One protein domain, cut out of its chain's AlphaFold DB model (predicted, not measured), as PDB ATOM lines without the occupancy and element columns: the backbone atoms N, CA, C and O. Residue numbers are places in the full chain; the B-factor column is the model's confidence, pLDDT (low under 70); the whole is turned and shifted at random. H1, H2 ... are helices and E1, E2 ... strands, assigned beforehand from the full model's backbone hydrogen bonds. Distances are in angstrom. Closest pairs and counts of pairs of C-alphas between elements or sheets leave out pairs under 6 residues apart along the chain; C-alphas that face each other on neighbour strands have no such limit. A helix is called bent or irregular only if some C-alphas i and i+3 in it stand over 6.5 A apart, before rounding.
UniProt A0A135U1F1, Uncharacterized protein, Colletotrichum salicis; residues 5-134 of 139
ATOM      1  N   SER A   5     -48.210-130.729 -61.737       90.81
ATOM      2  CA  SER A   5     -47.419-130.752 -60.504       90.81
ATOM      3  C   SER A   5     -46.058-131.440 -60.654       90.81
ATOM      4  O   SER A   5     -45.064-130.950 -60.126       90.81
ATOM      5  N   GLU A   6     -45.973-132.551 -61.393       91.50
ATOM      6  CA  GLU A   6     -44.700-133.248 -61.638       91.50
ATOM      7  C   GLU A   6     -43.754-132.384 -62.471       91.50
ATOM      8  O   GLU A   6     -42.543-132.370 -62.245       91.50
ATOM      9  N   HIS A   7     -44.310-131.660 -63.441       90.12
ATOM     10  CA  HIS A   7     -43.551-130.731 -64.262       90.12
ATOM     11  C   HIS A   7     -43.030-129.546 -63.440       90.12
ATOM     12  O   HIS A   7     -41.865-129.176 -63.583       90.12
ATOM     13  N   ASP A   8     -43.844-128.993 -62.543       93.56
ATOM     14  CA  ASP A   8     -43.443-127.864 -61.703       93.56
ATOM     15  C   ASP A   8     -42.376-128.256 -60.665       93.56
ATOM     16  O   ASP A   8     -41.412-127.517 -60.469       93.56
ATOM     17  N   ILE A   9     -42.451-129.459 -60.083       95.75
ATOM     18  CA  ILE A   9     -41.374-129.984 -59.224       95.75
ATOM     19  C   ILE A   9     -40.084-130.220 -60.023       95.75
ATOM     20  O   ILE A   9     -38.998-129.878 -59.550       95.75
ATOM     21  N   ALA A  10     -40.182-130.749 -61.246       92.25
ATOM     22  CA  ALA A  10     -39.014-130.934 -62.107       92.25
ATOM     23  C   ALA A  10     -38.339-129.600 -62.463       92.25
ATOM     24  O   ALA A  10     -37.112-129.538 -62.509       92.25
ATOM     25  N   LYS A  11     -39.112-128.519 -62.653       92.06
ATOM     26  CA  LYS A  11     -38.551-127.171 -62.832       92.06
ATOM     27  C   LYS A  11     -37.747-126.733 -61.618       92.06
ATOM     28  O   LYS A  11     -36.622-126.290 -61.790       92.06
ATOM     29  N   ILE A  12     -38.284-126.886 -60.405       94.88
ATOM     30  CA  ILE A  12     -37.572-126.506 -59.172       94.88
ATOM     31  C   ILE A  12     -36.255-127.279 -59.054       94.88
ATOM     32  O   ILE A  12     -35.211-126.687 -58.777       94.88
ATOM     33  N   PHE A  13     -36.294-128.589 -59.311       93.81
ATOM     34  CA  PHE A  13     -35.104-129.436 -59.290       93.81
ATOM     35  C   PHE A  13     -34.052-128.967 -60.306       93.81
ATOM     36  O   PHE A  13     -32.897-128.742 -59.945       93.81
ATOM     37  N   ASN A  14     -34.453-128.763 -61.562       91.88
ATOM     38  CA  ASN A  14     -33.542-128.333 -62.620       91.88
ATOM     39  C   ASN A  14     -32.984-126.929 -62.358       91.88
ATOM     40  O   ASN A  14     -31.800-126.709 -62.586       91.88
ATOM     41  N   SER A  15     -33.782-126.009 -61.808       94.31
ATOM     42  CA  SER A  15     -33.320-124.672 -61.418       94.31
ATOM     43  C   SER A  15     -32.222-124.723 -60.356       94.31
ATOM     44  O   SER A  15     -31.289-123.926 -60.413       94.31
ATOM     45  N   TYR A  16     -32.290-125.662 -59.406       95.62
ATOM     46  CA  TYR A  16     -31.227-125.838 -58.413       95.62
ATOM     47  C   TYR A  16     -29.911-126.296 -59.061       95.62
ATOM     48  O   TYR A  16     -28.850-125.751 -58.762       95.62
ATOM     49  N   VAL A  17     -29.979-127.254 -59.992       96.12
ATOM     50  CA  VAL A  17     -28.801-127.720 -60.746       96.12
ATOM     51  C   VAL A  17     -28.242-126.603 -61.633       96.12
ATOM     52  O   VAL A  17     -27.034-126.367 -61.645       96.12
ATOM     53  N   ALA A  18     -29.115-125.872 -62.328       96.62
ATOM     54  CA  ALA A  18     -28.743-124.753 -63.184       96.62
ATOM     55  C   ALA A  18     -28.067-123.621 -62.401       96.62
ATOM     56  O   ALA A  18     -27.097-123.047 -62.883       96.62
ATOM     57  N   ALA A  19     -28.523-123.335 -61.177       97.12
ATOM     58  CA  ALA A  19     -27.905-122.329 -60.320       97.12
ATOM     59  C   ALA A  19     -26.431-122.645 -60.019       97.12
ATOM     60  O   ALA A  19     -25.581-121.763 -60.124       97.12
ATOM     61  N   GLY A  20     -26.119-123.908 -59.705       97.81
ATOM     62  CA  GLY A  20     -24.732-124.362 -59.570       97.81
ATOM     63  C   GLY A  20     -23.957-124.237 -60.881       97.81
ATOM     64  O   GLY A  20     -22.861-123.684 -60.899       97.81
ATOM     65  N   ALA A  21     -24.565-124.674 -61.987       98.38
ATOM     66  CA  ALA A  21     -23.946-124.639 -63.306       98.38
ATOM     67  C   ALA A  21     -23.584-123.219 -63.776       98.38
ATOM     68  O   ALA A  21     -22.525-123.044 -64.368       98.38
ATOM     69  N   ILE A  22     -24.410-122.201 -63.500       98.50
ATOM     70  CA  ILE A  22     -24.106-120.801 -63.856       98.50
ATOM     71  C   ILE A  22     -22.846-120.327 -63.129       98.50
ATOM     72  O   ILE A  22     -21.939-119.793 -63.764       98.50
ATOM     73  N   GLY A  23     -22.779-120.543 -61.809       97.62
ATOM     74  CA  GLY A  23     -21.617-120.155 -61.009       97.62
ATOM     75  C   GLY A  23     -20.343-120.851 -61.487       97.62
ATOM     76  O   GLY A  23     -19.334-120.193 -61.719       97.62
ATOM     77  N   THR A  24     -20.416-122.164 -61.716       98.38
ATOM     78  CA  THR A  24     -19.281-122.956 -62.211       98.38
ATOM     79  C   THR A  24     -18.844-122.531 -63.612       98.38
ATOM     80  O   THR A  24     -17.657-122.344 -63.846       98.38
ATOM     81  N   ALA A  25     -19.775-122.344 -64.549       98.31
ATOM     82  CA  ALA A  25     -19.442-121.943 -65.913       98.31
ATOM     83  C   ALA A  25     -18.854-120.528 -65.987       98.31
ATOM     84  O   ALA A  25     -18.065-120.251 -66.886       98.31
ATOM     85  N   TRP A  26     -19.211-119.641 -65.057       98.12
ATOM     86  CA  TRP A  26     -18.531-118.358 -64.928       98.12
ATOM     87  C   TRP A  26     -17.116-118.512 -64.370       98.12
ATOM     88  O   TRP A  26     -16.179-118.001 -64.966       98.12
ATOM     89  N   GLU A  27     -16.942-119.229 -63.258       97.25
ATOM     90  CA  GLU A  27     -15.623-119.399 -62.630       97.25
ATOM     91  C   GLU A  27     -14.609-120.081 -63.562       97.25
ATOM     92  O   GLU A  27     -13.431-119.740 -63.548       97.25
ATOM     93  N   LEU A  28     -15.073-121.002 -64.413       97.88
ATOM     94  CA  LEU A  28     -14.244-121.672 -65.418       97.88
ATOM     95  C   LEU A  28     -14.064-120.864 -66.717       97.88
ATOM     96  O   LEU A  28     -13.390-121.334 -67.624       97.88
ATOM     97  N   GLY A  29     -14.681-119.685 -66.854       97.25
ATOM     98  CA  GLY A  29     -14.564-118.825 -68.041       97.25
ATOM     99  C   GLY A  29     -15.450-119.209 -69.236       97.25
ATOM    100  O   GLY A  29     -15.490-118.483 -70.228       97.25
ATOM    101  N   LEU A  30     -16.228-120.294 -69.151       98.00
ATOM    102  CA  LEU A  30     -17.117-120.745 -70.234       98.00
ATOM    103  C   LEU A  30     -18.154-119.680 -70.616       98.00
ATOM    104  O   LEU A  30     -18.420-119.462 -71.797       98.00
ATOM    105  N   LEU A  31     -18.764-119.026 -69.621       97.06
ATOM    106  CA  LEU A  31     -19.754-117.982 -69.897       97.06
ATOM    107  C   LEU A  31     -19.127-116.765 -70.587       97.06
ATOM    108  O   LEU A  31     -19.762-116.200 -71.475       97.06
ATOM    109  N   ASP A  32     -17.896-116.397 -70.227       96.56
ATOM    110  CA  ASP A  32     -17.180-115.260 -70.815       96.56
ATOM    111  C   ASP A  32     -16.815-115.543 -72.284       96.56
ATOM    112  O   ASP A  32     -17.009-114.696 -73.165       96.56
ATOM    113  N   GLU A  33     -16.355-116.764 -72.581       97.25
ATOM    114  CA  GLU A  33     -16.046-117.192 -73.946       97.25
ATOM    115  C   GLU A  33     -17.292-117.233 -74.836       97.25
ATOM    116  O   GLU A  33     -17.272-116.693 -75.943       97.25
ATOM    117  N   ILE A  34     -18.403-117.801 -74.352       96.56
ATOM    118  CA  ILE A  34     -19.653-117.864 -75.124       96.56
ATOM    119  C   ILE A  34     -20.234-116.461 -75.348       96.56
ATOM    120  O   ILE A  34     -20.708-116.175 -76.453       96.56
ATOM    121  N   HIS A  35     -20.178-115.585 -74.338       94.56
ATOM    122  CA  HIS A  35     -20.622-114.189 -74.449       94.56
ATOM    123  C   HIS A  35     -19.822-113.421 -75.513       94.56
ATOM    124  O   HIS A  35     -20.391-112.634 -76.270       94.56
ATOM    125  N   THR A  36     -18.527-113.724 -75.652       93.44
ATOM    126  CA  THR A  36     -17.623-113.052 -76.601       93.44
ATOM    127  C   THR A  36     -17.654-113.654 -78.015       93.44
ATOM    128  O   THR A  36     -17.721-112.923 -79.004       93.44
ATOM    129  N   GLN A  37     -17.582-114.983 -78.140       82.94
ATOM    130  CA  GLN A  37     -17.295-115.687 -79.400       82.94
ATOM    131  C   GLN A  37     -18.544-116.263 -80.089       82.94
ATOM    132  O   GLN A  37     -18.464-116.712 -81.232       82.94
ATOM    133  N   LYS A  38     -19.716-116.227 -79.434       84.75
ATOM    134  CA  LYS A  38     -21.018-116.765 -79.897       84.75
ATOM    135  C   LYS A  38     -21.091-118.281 -80.125       84.75
ATOM    136  O   LYS A  38     -22.198-118.794 -80.283       84.75
ATOM    137  N   ALA A  39     -19.977-119.000 -80.157       95.31
ATOM    138  CA  ALA A  39     -19.938-120.457 -80.166       95.31
ATOM    139  C   ALA A  39     -18.607-120.933 -79.579       95.31
ATOM    140  O   ALA A  39     -17.567-120.367 -79.897       95.31
ATOM    141  N   VAL A  40     -18.656-121.970 -78.747       97.81
ATOM    142  CA  VAL A  40     -17.483-122.588 -78.116       97.81
ATOM    143  C   VAL A  40     -17.536-124.088 -78.375       97.81
ATOM    144  O   VAL A  40     -18.557-124.720 -78.094       97.81
ATOM    145  N   ASP A  41     -16.464-124.662 -78.920       98.12
ATOM    146  CA  ASP A  41     -16.318-126.117 -79.001       98.12
ATOM    147  C   ASP A  41     -16.058-126.678 -77.596       98.12
ATOM    148  O   ASP A  41     -15.167-126.221 -76.881       98.12
ATOM    149  N   ILE A  42     -16.888-127.630 -77.166       98.25
ATOM    150  CA  ILE A  42     -16.882-128.110 -75.777       98.25
ATOM    151  C   ILE A  42     -15.630-128.949 -75.492       98.25
ATOM    152  O   ILE A  42     -15.108-128.907 -74.375       98.25
ATOM    153  N   ASP A  43     -15.149-129.701 -76.481       98.50
ATOM    154  CA  ASP A  43     -13.987-130.576 -76.338       98.50
ATOM    155  C   ASP A  43     -12.704-129.734 -76.318       98.50
ATOM    156  O   ASP A  43     -11.834-129.953 -75.474       98.50
ATOM    157  N   GLU A  44     -12.619-128.726 -77.193       98.19
ATOM    158  CA  GLU A  44     -11.521-127.757 -77.215       98.19
ATOM    159  C   GLU A  44     -11.477-126.931 -75.924       98.19
ATOM    160  O   GLU A  44     -10.412-126.800 -75.320       98.19
ATOM    161  N   PHE A  45     -12.624-126.441 -75.441       98.25
ATOM    162  CA  PHE A  45     -12.711-125.737 -74.161       98.25
ATOM    163  C   PHE A  45     -12.221-126.618 -73.005       98.25
ATOM    164  O   PHE A  45     -11.364-126.203 -72.224       98.25
ATOM    165  N   ALA A  46     -12.702-127.863 -72.913       98.50
ATOM    166  CA  ALA A  46     -12.263-128.784 -71.867       98.50
ATOM    167  C   ALA A  46     -10.749-129.044 -71.930       98.50
ATOM    168  O   ALA A  46     -10.081-129.033 -70.896       98.50
ATOM    169  N   ALA A  47     -10.192-129.231 -73.129       98.38
ATOM    170  CA  ALA A  47      -8.761-129.442 -73.319       98.38
ATOM    171  C   ALA A  47      -7.932-128.204 -72.928       98.38
ATOM    172  O   ALA A  47      -6.954-128.334 -72.189       98.38
ATOM    173  N   ASN A  48      -8.341-127.011 -73.369       98.06
ATOM    174  CA  ASN A  48      -7.637-125.751 -73.113       98.06
ATOM    175  C   ASN A  48      -7.611-125.381 -71.624       98.06
ATOM    176  O   ASN A  48      -6.625-124.821 -71.144       98.06
ATOM    177  N   HIS A  49      -8.667-125.732 -70.886       97.69
ATOM    178  CA  HIS A  49      -8.801-125.458 -69.453       97.69
ATOM    179  C   HIS A  49      -8.433-126.654 -68.558       97.69
ATOM    180  O   HIS A  49      -8.577-126.576 -67.338       97.69
ATOM    181  N   ASN A  50      -7.930-127.754 -69.137       98.00
ATOM    182  CA  ASN A  50      -7.573-128.991 -68.426       98.00
ATOM    183  C   ASN A  50      -8.723-129.536 -67.547       98.00
ATOM    184  O   ASN A  50      -8.542-129.861 -66.369       98.00
ATOM    185  N   LEU A  51      -9.924-129.611 -68.122       98.44
ATOM    186  CA  LEU A  51     -11.150-130.068 -67.468       98.44
ATOM    187  C   LEU A  51     -11.503-131.501 -67.872       98.44
ATOM    188  O   LEU A  51     -11.172-131.969 -68.961       98.44
ATOM    189  N   ASP A  52     -12.249-132.195 -67.010       98.50
ATOM    190  CA  ASP A  52     -12.838-133.481 -67.379       98.50
ATOM    191  C   ASP A  52     -13.887-133.295 -68.484       98.50
ATOM    192  O   ASP A  52     -14.841-132.518 -68.350       98.50
ATOM    193  N   LEU A  53     -13.726-134.052 -69.569       98.00
ATOM    194  CA  LEU A  53     -14.554-133.924 -70.760       98.00
ATOM    195  C   LEU A  53     -16.026-134.234 -70.458       98.00
ATOM    196  O   LEU A  53     -16.917-133.452 -70.793       98.00
ATOM    197  N   ALA A  54     -16.298-135.350 -69.779       97.94
ATOM    198  CA  ALA A  54     -17.665-135.786 -69.500       97.94
ATOM    199  C   ALA A  54     -18.412-134.793 -68.593       97.94
ATOM    200  O   ALA A  54     -19.572-134.458 -68.849       97.94
ATOM    201  N   SER A  55     -17.736-134.276 -67.567       98.38
ATOM    202  CA  SER A  55     -18.281-133.279 -66.643       98.38
ATOM    203  C   SER A  55     -18.514-131.933 -67.328       98.38
ATOM    204  O   SER A  55     -19.535-131.294 -67.073       98.38
ATOM    205  N   THR A  56     -17.639-131.527 -68.251       98.50
ATOM    206  CA  THR A  56     -17.821-130.303 -69.052       98.50
ATOM    207  C   THR A  56     -19.050-130.417 -69.963       98.50
ATOM    208  O   THR A  56     -19.890-129.517 -70.012       98.50
ATOM    209  N   HIS A  57     -19.243-131.573 -70.603       98.12
ATOM    210  CA  HIS A  57     -20.463-131.864 -71.365       98.12
ATOM    211  C   HIS A  57     -21.725-131.853 -70.496       98.12
ATOM    212  O   HIS A  57     -22.773-131.358 -70.927       98.12
ATOM    213  N   ALA A  58     -21.651-132.382 -69.274       97.44
ATOM    214  CA  ALA A  58     -22.764-132.362 -68.327       97.44
ATOM    215  C   ALA A  58     -23.094-130.933 -67.862       97.44
ATOM    216  O   ALA A  58     -24.273-130.573 -67.810       97.44
ATOM    217  N   LEU A  59     -22.075-130.103 -67.611       98.25
ATOM    218  CA  LEU A  59     -22.217-128.685 -67.277       98.25
ATOM    219  C   LEU A  59     -22.967-127.927 -68.381       98.25
ATOM    220  O   LEU A  59     -23.983-127.282 -68.111       98.25
ATOM    221  N   VAL A  60     -22.531-128.070 -69.638       98.06
ATOM    222  CA  VAL A  60     -23.207-127.458 -70.794       98.06
ATOM    223  C   VAL A  60     -24.644-127.965 -70.921       98.06
ATOM    224  O   VAL A  60     -25.557-127.188 -71.195       98.06
ATOM    225  N   SER A  61     -24.875-129.256 -70.675       96.69
ATOM    226  CA  SER A  61     -26.218-129.847 -70.743       96.69
ATOM    227  C   SER A  61     -27.156-129.281 -69.667       96.69
ATOM    228  O   SER A  61     -28.316-128.989 -69.961       96.69
ATOM    229  N   ALA A  62     -26.670-129.052 -68.443       97.06
ATOM    230  CA  ALA A  62     -27.449-128.411 -67.381       97.06
ATOM    231  C   ALA A  62     -27.877-126.982 -67.765       97.06
ATOM    232  O   ALA A  62     -29.040-126.611 -67.597       97.06
ATOM    233  N   LEU A  63     -26.973-126.202 -68.364       97.81
ATOM    234  CA  LEU A  63     -27.281-124.855 -68.854       97.81
ATOM    235  C   LEU A  63     -28.218-124.876 -70.070       97.81
ATOM    236  O   LEU A  63     -29.104-124.028 -70.181       97.81
ATOM    237  N   ALA A  64     -28.069-125.865 -70.955       96.69
ATOM    238  CA  ALA A  64     -28.919-126.022 -72.129       96.69
ATOM    239  C   ALA A  64     -30.361-126.403 -71.769       96.69
ATOM    240  O   ALA A  64     -31.304-125.847 -72.322       96.69
ATOM    241  N   THR A  65     -30.555-127.288 -70.787       94.38
ATOM    242  CA  THR A  65     -31.905-127.642 -70.298       94.38
ATOM    243  C   THR A  65     -32.647-126.477 -69.641       94.38
ATOM    244  O   THR A  65     -33.865-126.549 -69.478       94.38
ATOM    245  N   SER A  66     -31.931-125.404 -69.294       94.12
ATOM    246  CA  SER A  66     -32.484-124.176 -68.715       94.12
ATOM    247  C   SER A  66     -32.536-123.019 -69.717       94.12
ATOM    248  O   SER A  66     -32.757-121.883 -69.316       94.12
ATOM    249  N   ASP A  67     -32.321-123.286 -71.010       96.19
ATOM    250  CA  ASP A  67     -32.294-122.301 -72.100       96.19
ATOM    251  C   ASP A  67     -31.248-121.175 -71.944       96.19
ATOM    252  O   ASP A  67     -31.348-120.129 -72.596       96.19
ATOM    253  N   ILE A  68     -30.242-121.366 -71.087       97.75
ATOM    254  CA  ILE A  68     -29.124-120.424 -70.915       97.75
ATOM    255  C   ILE A  68     -28.135-120.602 -72.057       97.75
ATOM    256  O   ILE A  68     -27.678-119.623 -72.639       97.75
ATOM    257  N   LEU A  69     -27.866-121.856 -72.413       97.69
ATOM    258  CA  LEU A  69     -27.093-122.236 -73.586       97.69
ATOM    259  C   LEU A  69     -27.961-123.033 -74.560       97.69
ATOM    260  O   LEU A  69     -29.072-123.459 -74.246       97.69
ATOM    261  N   GLN A  70     -27.437-123.255 -75.752       97.38
ATOM    262  CA  GLN A  70     -27.915-124.245 -76.703       97.38
ATOM    263  C   GLN A  70     -26.752-125.147 -77.080       97.38
ATOM    264  O   GLN A  70     -25.596-124.728 -77.066       97.38
ATOM    265  N   ARG A  71     -27.060-126.394 -77.427       95.62
ATOM    266  CA  ARG A  71     -26.062-127.341 -77.911       95.62
ATOM    267  C   ARG A  71     -26.317-127.630 -79.380       95.62
ATOM    268  O   ARG A  71     -27.409-128.068 -79.736       95.62
ATOM    269  N   GLN A  72     -25.304-127.421 -80.211       93.19
ATOM    270  CA  GLN A  72     -25.343-127.745 -81.631       93.19
ATOM    271  C   GLN A  72     -24.155-128.649 -81.965       93.19
ATOM    272  O   GLN A  72     -23.026-128.198 -82.134       93.19
ATOM    273  N   GLY A  73     -24.409-129.960 -82.016       90.88
ATOM    274  CA  GLY A  73     -23.344-130.952 -82.157       90.88
ATOM    275  C   GLY A  73     -22.376-130.921 -80.966       90.88
ATOM    276  O   GLY A  73     -22.794-131.118 -79.819       90.88
ATOM    277  N   GLY A  74     -21.094-130.689 -81.256       94.75
ATOM    278  CA  GLY A  74     -20.019-130.547 -80.268       94.75
ATOM    279  C   GLY A  74     -19.879-129.146 -79.668       94.75
ATOM    280  O   GLY A  74     -19.098-128.977 -78.740       94.75
ATOM    281  N   ALA A  75     -20.644-128.158 -80.146       97.25
ATOM    282  CA  ALA A  75     -20.513-126.768 -79.718       97.25
ATOM    283  C   ALA A  75     -21.618-126.325 -78.745       97.25
ATOM    284  O   ALA A  75     -22.786-126.723 -78.859       97.25
ATOM    285  N   ALA A  76     -21.241-125.451 -77.815       98.06
ATOM    286  CA  ALA A  76     -22.126-124.664 -76.971       98.06
ATOM    287  C   ALA A  76     -22.349-123.275 -77.590       98.06
ATOM    288  O   ALA A  76     -21.409-122.617 -78.032       98.06
ATOM    289  N   MET A  77     -23.598-122.820 -77.609       97.94
ATOM    290  CA  MET A  77     -24.021-121.539 -78.177       97.94
ATOM    291  C   MET A  77     -24.882-120.750 -77.181       97.94
ATOM    292  O   MET A  77     -25.465-121.356 -76.278       97.94
ATOM    293  N   PRO A  78     -25.026-119.424 -77.346       97.94
ATOM    294  CA  PRO A  78     -25.958-118.618 -76.572       97.94
ATOM    295  C   PRO A  78     -27.393-119.140 -76.647       97.94
ATOM    296  O   PRO A  78     -27.962-119.304 -77.728       97.94
ATOM    297  N   GLY A  79     -27.995-119.378 -75.484       97.31
ATOM    298  CA  GLY A  79     -29.428-119.594 -75.344       97.31
ATOM    299  C   GLY A  79     -30.180-118.288 -75.102       97.31
ATOM    300  O   GLY A  79     -29.600-117.209 -74.984       97.31
ATOM    301  N   LYS A  80     -31.509-118.387 -75.000       97.44
ATOM    302  CA  LYS A  80     -32.393-117.220 -74.839       97.44
ATOM    303  C   LYS A  80     -32.176-116.479 -73.513       97.44
ATOM    304  O   LYS A  80     -32.546-115.315 -73.410       97.44
ATOM    305  N   LEU A  81     -31.632-117.160 -72.499       97.50
ATOM    306  CA  LEU A  81     -31.402-116.613 -71.161       97.50
ATOM    307  C   LEU A  81     -29.933-116.256 -70.889       97.50
ATOM    308  O   LEU A  81     -29.635-115.858 -69.765       97.50
ATOM    309  N   LEU A  82     -29.027-116.373 -71.875       97.44
ATOM    310  CA  LEU A  82     -27.594-116.135 -71.654       97.44
ATOM    311  C   LEU A  82     -27.328-114.748 -71.066       97.44
ATOM    312  O   LEU A  82     -26.676-114.659 -70.035       97.44
ATOM    313  N   GLU A  83     -27.838-113.684 -71.690       97.00
ATOM    314  CA  GLU A  83     -27.535-112.309 -71.269       97.00
ATOM    315  C   GLU A  83     -27.941-112.041 -69.817       97.00
ATOM    316  O   GLU A  83     -27.184-111.459 -69.040       97.00
ATOM    317  N   GLU A  84     -29.123-112.510 -69.416       97.38
ATOM    318  CA  GLU A  84     -29.600-112.318 -68.049       97.38
ATOM    319  C   GLU A  84     -28.803-113.165 -67.050       97.38
ATOM    320  O   GLU A  84     -28.411-112.668 -65.991       97.38
ATOM    321  N   ALA A  85     -28.508-114.422 -67.398       97.25
ATOM    322  CA  ALA A  85     -27.670-115.295 -66.582       97.25
ATOM    323  C   ALA A  85     -26.251-114.727 -66.428       97.25
ATOM    324  O   ALA A  85     -25.702-114.745 -65.332       97.25
ATOM    325  N   TYR A  86     -25.682-114.159 -67.491       96.81
ATOM    326  CA  TYR A  86     -24.361-113.538 -67.492       96.81
ATOM    327  C   TYR A  86     -24.317-112.267 -66.637       96.81
ATOM    328  O   TYR A  86     -23.388-112.058 -65.855       96.81
ATOM    329  N   ARG A  87     -25.349-111.423 -66.726       96.44
ATOM    330  CA  ARG A  87     -25.469-110.215 -65.898       96.44
ATOM    331  C   ARG A  87     -25.586-110.538 -64.407       96.44
ATOM    332  O   ARG A  87     -25.131-109.763 -63.573       96.44
ATOM    333  N   THR A  88     -26.205-111.668 -64.073       97.00
ATOM    334  CA  THR A  88     -26.497-112.070 -62.686       97.00
ATOM    335  C   THR A  88     -25.614-113.210 -62.168       97.00
ATOM    336  O   THR A  88     -25.823-113.684 -61.050       97.00
ATOM    337  N   LYS A  89     -24.594-113.630 -62.929       97.25
ATOM    338  CA  LYS A  89     -23.736-114.793 -62.641       97.25
ATOM    339  C   LYS A  89     -23.097-114.771 -61.253       97.25
ATOM    340  O   LYS A  89     -23.034-115.808 -60.592       97.25
ATOM    341  N   SER A  90     -22.721-113.589 -60.765       96.62
ATOM    342  CA  SER A  90     -22.153-113.409 -59.426       96.62
ATOM    343  C   SER A  90     -23.122-113.786 -58.305       96.62
ATOM    344  O   SER A  90     -22.706-114.369 -57.303       96.62
ATOM    345  N   LEU A  91     -24.428-113.574 -58.486       96.56
ATOM    346  CA  LEU A  91     -25.446-113.993 -57.517       96.56
ATOM    347  C   LEU A  91     -25.550-115.520 -57.438       96.56
ATOM    348  O   LEU A  91     -25.646-116.078 -56.344       96.56
ATOM    349  N   PHE A  92     -25.496-116.200 -58.585       97.25
ATOM    350  CA  PHE A  92     -25.531-117.662 -58.652       97.25
ATOM    351  C   PHE A  92     -24.273-118.294 -58.059       97.25
ATOM    352  O   PHE A  92     -24.374-119.252 -57.294       97.25
ATOM    353  N   HIS A  93     -23.104-117.714 -58.332       97.19
ATOM    354  CA  HIS A  93     -21.836-118.124 -57.728       97.19
ATOM    355  C   HIS A  93     -21.861-117.987 -56.201       97.19
ATOM    356  O   HIS A  93     -21.642-118.963 -55.477       97.19
ATOM    357  N   TRP A  94     -22.265-116.817 -55.694       96.62
ATOM    358  CA  TRP A  94     -22.424-116.580 -54.258       96.62
ATOM    359  C   TRP A  94     -23.409-117.560 -53.606       96.62
ATOM    360  O   TRP A  94     -23.152-118.060 -52.503       96.62
ATOM    361  N   LEU A  95     -24.540-117.830 -54.267       96.38
ATOM    362  CA  LEU A  95     -25.600-118.700 -53.761       96.38
ATOM    363  C   LEU A  95     -25.145-120.158 -53.712       96.38
ATOM    364  O   LEU A  95     -25.243-120.795 -52.662       96.38
ATOM    365  N   ALA A  96     -24.672-120.682 -54.841       96.19
ATOM    366  CA  ALA A  96     -24.447-122.108 -55.030       96.19
ATOM    367  C   ALA A  96     -23.053-122.555 -54.580       96.19
ATOM    368  O   ALA A  96     -22.940-123.589 -53.924       96.19
ATOM    369  N   LEU A  97     -22.006-121.781 -54.875       95.62
ATOM    370  CA  LEU A  97     -20.621-122.150 -54.560       95.62
ATOM    371  C   LEU A  97     -20.186-121.548 -53.222       95.62
ATOM    372  O   LEU A  97     -19.731-122.263 -52.332       95.62
ATOM    373  N   GLY A  98     -20.443-120.254 -53.014       95.69
ATOM    374  CA  GLY A  98     -20.126-119.581 -51.751       95.69
ATOM    375  C   GLY A  98     -20.979-120.049 -50.570       95.69
ATOM    376  O   GLY A  98     -20.491-120.234 -49.452       95.69
ATOM    377  N   SER A  99     -22.278-120.239 -50.802       95.69
ATOM    378  CA  SER A  99     -23.267-120.455 -49.736       95.69
ATOM    379  C   SER A  99     -23.987-121.799 -49.820       95.69
ATOM    380  O   SER A  99     -24.797-122.098 -48.944       95.69
ATOM    381  N   GLY A 100     -23.685-122.636 -50.815       94.31
ATOM    382  CA  GLY A 100     -24.425-123.874 -51.065       94.31
ATOM    383  C   GLY A 100     -24.419-124.832 -49.878       94.31
ATOM    384  O   GLY A 100     -25.455-125.400 -49.535       94.31
ATOM    385  N   SER A 101     -23.294-124.947 -49.168       93.19
ATOM    386  CA  SER A 101     -23.172-125.794 -47.973       93.19
ATOM    387  C   SER A 101     -24.100-125.379 -46.829       93.19
ATOM    388  O   SER A 101     -24.531-126.238 -46.061       93.19
ATOM    389  N   LEU A 102     -24.440-124.090 -46.714       93.94
ATOM    390  CA  LEU A 102     -25.421-123.610 -45.740       93.94
ATOM    391  C   LEU A 102     -26.819-124.141 -46.088       93.94
ATOM    392  O   LEU A 102     -27.492-124.719 -45.234       93.94
ATOM    393  N   PHE A 103     -27.240-123.979 -47.343       93.62
ATOM    394  CA  PHE A 103     -28.575-124.375 -47.799       93.62
ATOM    395  C   PHE A 103     -28.743-125.896 -47.871       93.62
ATOM    396  O   PHE A 103     -29.767-126.422 -47.439       93.62
ATOM    397  N   ALA A 104     -27.709-126.623 -48.299       94.38
ATOM    398  CA  ALA A 104     -27.694-128.086 -48.332       94.38
ATOM    399  C   ALA A 104     -27.772-128.734 -46.934       94.38
ATOM    400  O   ALA A 104     -28.061-129.925 -46.803       94.38
ATOM    401  N   ARG A 105     -27.487-127.964 -45.875       94.38
ATOM    402  CA  ARG A 105     -27.504-128.413 -44.474       94.38
ATOM    403  C   ARG A 105     -28.582-127.716 -43.646       94.38
ATOM    404  O   ARG A 105     -28.522-127.753 -42.414       94.38
ATOM    405  N   MET A 106     -29.586-127.120 -44.291       94.81
ATOM    406  CA  MET A 106     -30.641-126.350 -43.627       94.81
ATOM    407  C   MET A 106     -31.340-127.134 -42.505       94.81
ATOM    408  O   MET A 106     -31.594-126.575 -41.441       94.81
ATOM    409  N   GLN A 107     -31.548-128.444 -42.675       95.12
ATOM    410  CA  GLN A 107     -32.130-129.348 -41.674       95.12
ATOM    411  C   GLN A 107     -31.366-129.397 -40.341       95.12
ATOM    412  O   GLN A 107     -31.963-129.723 -39.314       95.12
ATOM    413  N   TYR A 108     -30.065-129.086 -40.346       94.06
ATOM    414  CA  TYR A 108     -29.248-128.972 -39.136       94.06
ATOM    415  C   TYR A 108     -29.251-127.546 -38.587       94.06
ATOM    416  O   TYR A 108     -29.370-127.366 -37.378       94.06
ATOM    417  N   VAL A 109     -29.174-126.548 -39.472       93.75
ATOM    418  CA  VAL A 109     -29.065-125.120 -39.125       93.75
ATOM    419  C   VAL A 109     -30.296-124.602 -38.372       93.75
ATOM    420  O   VAL A 109     -30.171-123.746 -37.493       93.75
ATOM    421  N   ILE A 110     -31.485-125.109 -38.707       95.12
ATOM    422  CA  ILE A 110     -32.752-124.656 -38.111       95.12
ATOM    423  C   ILE A 110     -33.003-125.197 -36.696       95.12
ATOM    424  O   ILE A 110     -33.849-124.661 -35.986       95.12
ATOM    425  N   ARG A 111     -32.309-126.258 -36.269       95.44
ATOM    426  CA  ARG A 111     -32.560-126.901 -34.971       95.44
ATOM    427  C   ARG A 111     -31.814-126.163 -33.870       95.44
ATOM    428  O   ARG A 111     -30.591-126.119 -33.907       95.44
ATOM    429  N   ASN A 112     -32.539-125.635 -32.883       95.69
ATOM    430  CA  ASN A 112     -31.960-124.860 -31.776       95.69
ATOM    431  C   ASN A 112     -30.834-125.597 -31.042       95.69
ATOM    432  O   ASN A 112     -29.826-124.977 -30.732       95.69
ATOM    433  N   GLU A 113     -30.966-126.911 -30.850       94.88
ATOM    434  CA  GLU A 113     -29.947-127.762 -30.211       94.88
ATOM    435  C   GLU A 113     -28.584-127.752 -30.928       94.88
ATOM    436  O   GLU A 113     -27.563-128.001 -30.304       94.88
ATOM    437  N   ASN A 114     -28.553-127.430 -32.227       92.19
ATOM    438  CA  ASN A 114     -27.317-127.348 -33.004       92.19
ATOM    439  C   ASN A 114     -26.727-125.929 -33.031       92.19
ATOM    440  O   ASN A 114     -25.643-125.742 -33.580       92.19
ATOM    441  N   ARG A 115     -27.430-124.911 -32.507       90.88
ATOM    442  CA  ARG A 115     -27.084-123.481 -32.652       90.88
ATOM    443  C   ARG A 115     -26.077-122.995 -31.615       90.88
ATOM    444  O   ARG A 115     -26.229-121.920 -31.042       90.88
ATOM    445  N   GLU A 116     -25.014-123.763 -31.448       89.94
ATOM    446  CA  GLU A 116     -23.879-123.450 -30.589       89.94
ATOM    447  C   GLU A 116     -22.576-123.586 -31.393       89.94
ATOM    448  O   GLU A 116     -22.482-124.378 -32.332       89.94
ATOM    449  N   GLY A 117     -21.555-122.791 -31.063       86.88
ATOM    450  CA  GLY A 117     -20.264-122.843 -31.757       86.88
ATOM    451  C   GLY A 117     -20.348-122.570 -33.271       86.88
ATOM    452  O   GLY A 117     -21.013-121.634 -33.718       86.88
ATOM    453  N   LYS A 118     -19.625-123.364 -34.079       84.12
ATOM    454  CA  LYS A 118     -19.558-123.213 -35.546       84.12
ATOM    455  C   LYS A 118     -20.706-123.969 -36.234       84.12
ATOM    456  O   LYS A 118     -20.547-125.108 -36.658       84.12
ATOM    457  N   LEU A 119     -21.845-123.291 -36.372       84.19
ATOM    458  CA  LEU A 119     -23.114-123.841 -36.877       84.19
ATOM    459  C   LEU A 119     -23.119-124.234 -38.366       84.19
ATOM    460  O   LEU A 119     -23.812-125.165 -38.768       84.19
ATOM    461  N   TYR A 120     -22.404-123.494 -39.210       87.81
ATOM    462  CA  TYR A 120     -22.381-123.727 -40.653       87.81
ATOM    463  C   TYR A 120     -21.011-123.388 -41.241       87.81
ATOM    464  O   TYR A 120     -20.195-122.699 -40.624       87.81
ATOM    465  N   SER A 121     -20.768-123.874 -42.456       89.00
ATOM    466  CA  SER A 121     -19.608-123.507 -43.266       89.00
ATOM    467  C   SER A 121     -20.082-122.839 -44.545       89.00
ATOM    468  O   SER A 121     -21.138-123.190 -45.074       89.00
ATOM    469  N   ARG A 122     -19.299-121.878 -45.018       92.38
ATOM    470  CA  ARG A 122     -19.434-121.209 -46.309       92.38
ATOM    471  C   ARG A 122     -18.038-121.066 -46.891       92.38
ATOM    472  O   ARG A 122     -17.077-120.970 -46.125       92.38
ATOM    473  N   ASP A 123     -17.940-121.051 -48.208       94.06
ATOM    474  CA  ASP A 123     -16.668-120.832 -48.879       94.06
ATOM    475  C   ASP A 123     -16.405-119.324 -48.976       94.06
ATOM    476  O   ASP A 123     -17.021-118.602 -49.761       94.06
ATOM    477  N   SER A 124     -15.513-118.832 -48.114       91.31
ATOM    478  CA  SER A 124     -15.153-117.414 -48.074       91.31
ATOM    479  C   SER A 124     -14.444-116.945 -49.344       91.31
ATOM    480  O   SER A 124     -14.609-115.783 -49.708       91.31
ATOM    481  N   ALA A 125     -13.690-117.819 -50.020       91.75
ATOM    482  CA  ALA A 125     -13.001-117.474 -51.259       91.75
ATOM    483  C   ALA A 125     -14.006-117.332 -52.405       91.75
ATOM    484  O   ALA A 125     -13.994-116.319 -53.100       91.75
ATOM    485  N   ALA A 126     -14.948-118.271 -52.526       91.69
ATOM    486  CA  ALA A 126     -16.022-118.185 -53.511       91.69
ATOM    487  C   ALA A 126     -16.938-116.967 -53.273       91.69
ATOM    488  O   ALA A 126     -17.320-116.277 -54.215       91.69
ATOM    489  N   ILE A 127     -17.243-116.631 -52.013       91.56
ATOM    490  CA  ILE A 127     -17.988-115.401 -51.687       91.56
ATOM    491  C   ILE A 127     -17.215-114.158 -52.126       91.56
ATOM    492  O   ILE A 127     -17.806-113.264 -52.728       91.56
ATOM    493  N   ALA A 128     -15.916-114.089 -51.826       89.56
ATOM    494  CA  ALA A 128     -15.086-112.956 -52.218       89.56
ATOM    495  C   ALA A 128     -15.008-112.821 -53.746       89.56
ATOM    496  O   ALA A 128     -15.168-111.714 -54.254       89.56
ATOM    497  N   TYR A 129     -14.851-113.938 -54.465       87.75
ATOM    498  CA  TYR A 129     -14.876-113.988 -55.928       87.75
ATOM    499  C   TYR A 129     -16.173-113.395 -56.488       87.75
ATOM    500  O   TYR A 129     -16.140-112.473 -57.302       87.75
ATOM    501  N   ALA A 130     -17.322-113.845 -55.979       89.69
ATOM    502  CA  ALA A 130     -18.617-113.318 -56.387       89.69
ATOM    503  C   ALA A 130     -18.778-111.816 -56.083       89.69
ATOM    504  O   ALA A 130     -19.364-111.085 -56.879       89.69
ATOM    505  N   CYS A 131     -18.254-111.334 -54.952       87.69
ATOM    506  CA  CYS A 131     -18.341-109.923 -54.574       87.69
ATOM    507  C   CYS A 131     -17.544-108.982 -55.493       87.69
ATOM    508  O   CYS A 131     -17.916-107.815 -55.592       87.69
ATOM    509  N   CYS A 132     -16.497-109.457 -56.174       81.69
ATOM    510  CA  CYS A 132     -15.716-108.639 -57.109       81.69
ATOM    511  C   CYS A 132     -16.520-108.191 -58.343       81.69
ATOM    512  O   CYS A 132     -16.244-107.124 -58.882       81.69
ATOM    513  N   ASP A 133     -17.517-108.979 -58.761       77.88
ATOM    514  CA  ASP A 133     -18.369-108.722 -59.936       77.88
ATOM    515  C   ASP A 133     -19.841-108.502 -59.541       77.88
ATOM    516  O   ASP A 133     -20.761-108.624 -60.353       77.88
ATOM    517  N   ALA A 134     -20.112-108.238 -58.258       62.31
ATOM    518  CA  ALA A 134     -21.468-107.974 -57.807       62.31
ATOM    519  C   ALA A 134     -21.949-106.633 -58.402       62.31
ATOM    520  O   ALA A 134     -21.344-105.591 -58.118       62.31
TER     521      ALA A 134
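Overview. This is residues 5 to 134 of the 139 residues of an uncharacterized protein of Colletotrichum salicis (UniProt A0A135U1F1). One long helix, H1, runs between two groups of parts: on one side H2, H3 and H4 gather round the small strand hairpin of E1 and E2, and on the other side H6, H7 and a long loop reach away as an arm. H5 is kinked and crosses residues 19 to 26 of H1 from the hairpin's side to the arm's side, H8 packs on H5, and residues 5 to 10 of H1 and residues 111 to 118 of the loop stick out. The printed part has 130 residues, with eight named helices and two named strands in the order H1, H2, H3, H4, E1, E2, H5, H6, H7, H8; the sheet, in the order E1, E2, is antiparallel, and the class is mostly helix. The whole is only just compact, close to loose, with a radius of gyration of the C-alphas of 16.4 A and spans of 52 by 38 by 26 A.

Arrangement. Strands E1, residues 69 to 72, and E2, residues 75 to 78, form an antiparallel hairpin with an angle of 142 degrees between their directions; N 70 and O 77 are within hydrogen-bond range at 2.8 A, as are N 72 and O 75 at 2.9 A. Residues 40 to 41 form a short antiparallel pairing with residues 75 to 76 of E2. The closest C-alphas of E1 and H4, residues 53 to 65, are those of Gln 70 and Ala 64, 5.0 A apart. Residues 53 to 57 of H4 touch H3, residues 42 to 48, at a steep tilt of 46 degrees, opposite ways; their closest C-alphas are those of Leu 53 and Ala 46, 5.7 A apart. The closest C-alphas of E2 and H2, residues 30 to 37, are those of Met 77 and Ile 34, 6.5 A apart. H1, residues 5 to 27, touches H4 at a steep tilt of 52 degrees, opposite ways, closest at the C-alphas of Ala 18 and Ala 62, 5.7 A. H1 and H2 only just touch, with 3 pairs of C-alphas within 8 A, and only at the corner; the closest are those of Ala 25 and Leu 31, 5.6 A. H5, residues 82 to 98, is touched by residues 19 to 26 of H1 and is about perpendicular to H1 at 86 degrees; the C-alphas of Gly 23 and His 93 are closest, 3.9 A apart. H5 is irregular, with C-alphas 87 and 90 at 7.9 A, and has a kink of 63 degrees near residue 89. H8, residues 124 to 132, touches H5 at a shallow tilt of 27 degrees, opposite ways, closest at the C-alphas of Ala 130 and Ser 90, 4.7 A. H6, residues 100 to 103, meets H5 only through their link, and H7, residues 106 to 109, is apart from H8. Every O i to N i+4 pair is within hydrogen-bond range in H1, H2, H3, H4 and H8, against 9 of 13 in H5; H6 and H7 are too short for such a pair.

Along the chain. E1 is 9.9 A long and E2 10.3 A, from first to last C-alpha. H1 is 33.8 A long, from C-alpha 5 at (-47.419, -130.752, -60.504) to C-alpha 27 at (-15.623, -119.399, -62.630). H4 measures 18.5 A, H5 21.5 A and H8 12.6 A, with C-alpha 132 of H8 at (-15.716, -108.639, -57.109).

Size, cuts and confidence. The C-alphas of Gly 73 and Glu 113, the two farthest apart, are 52.5 A from each other. The printed part has no cut. The link from H7 to H8, residues 110 to 123, is long; the other links are tight. The mean pLDDT of the printed part is 94.7, and residue 134 alone is under 70.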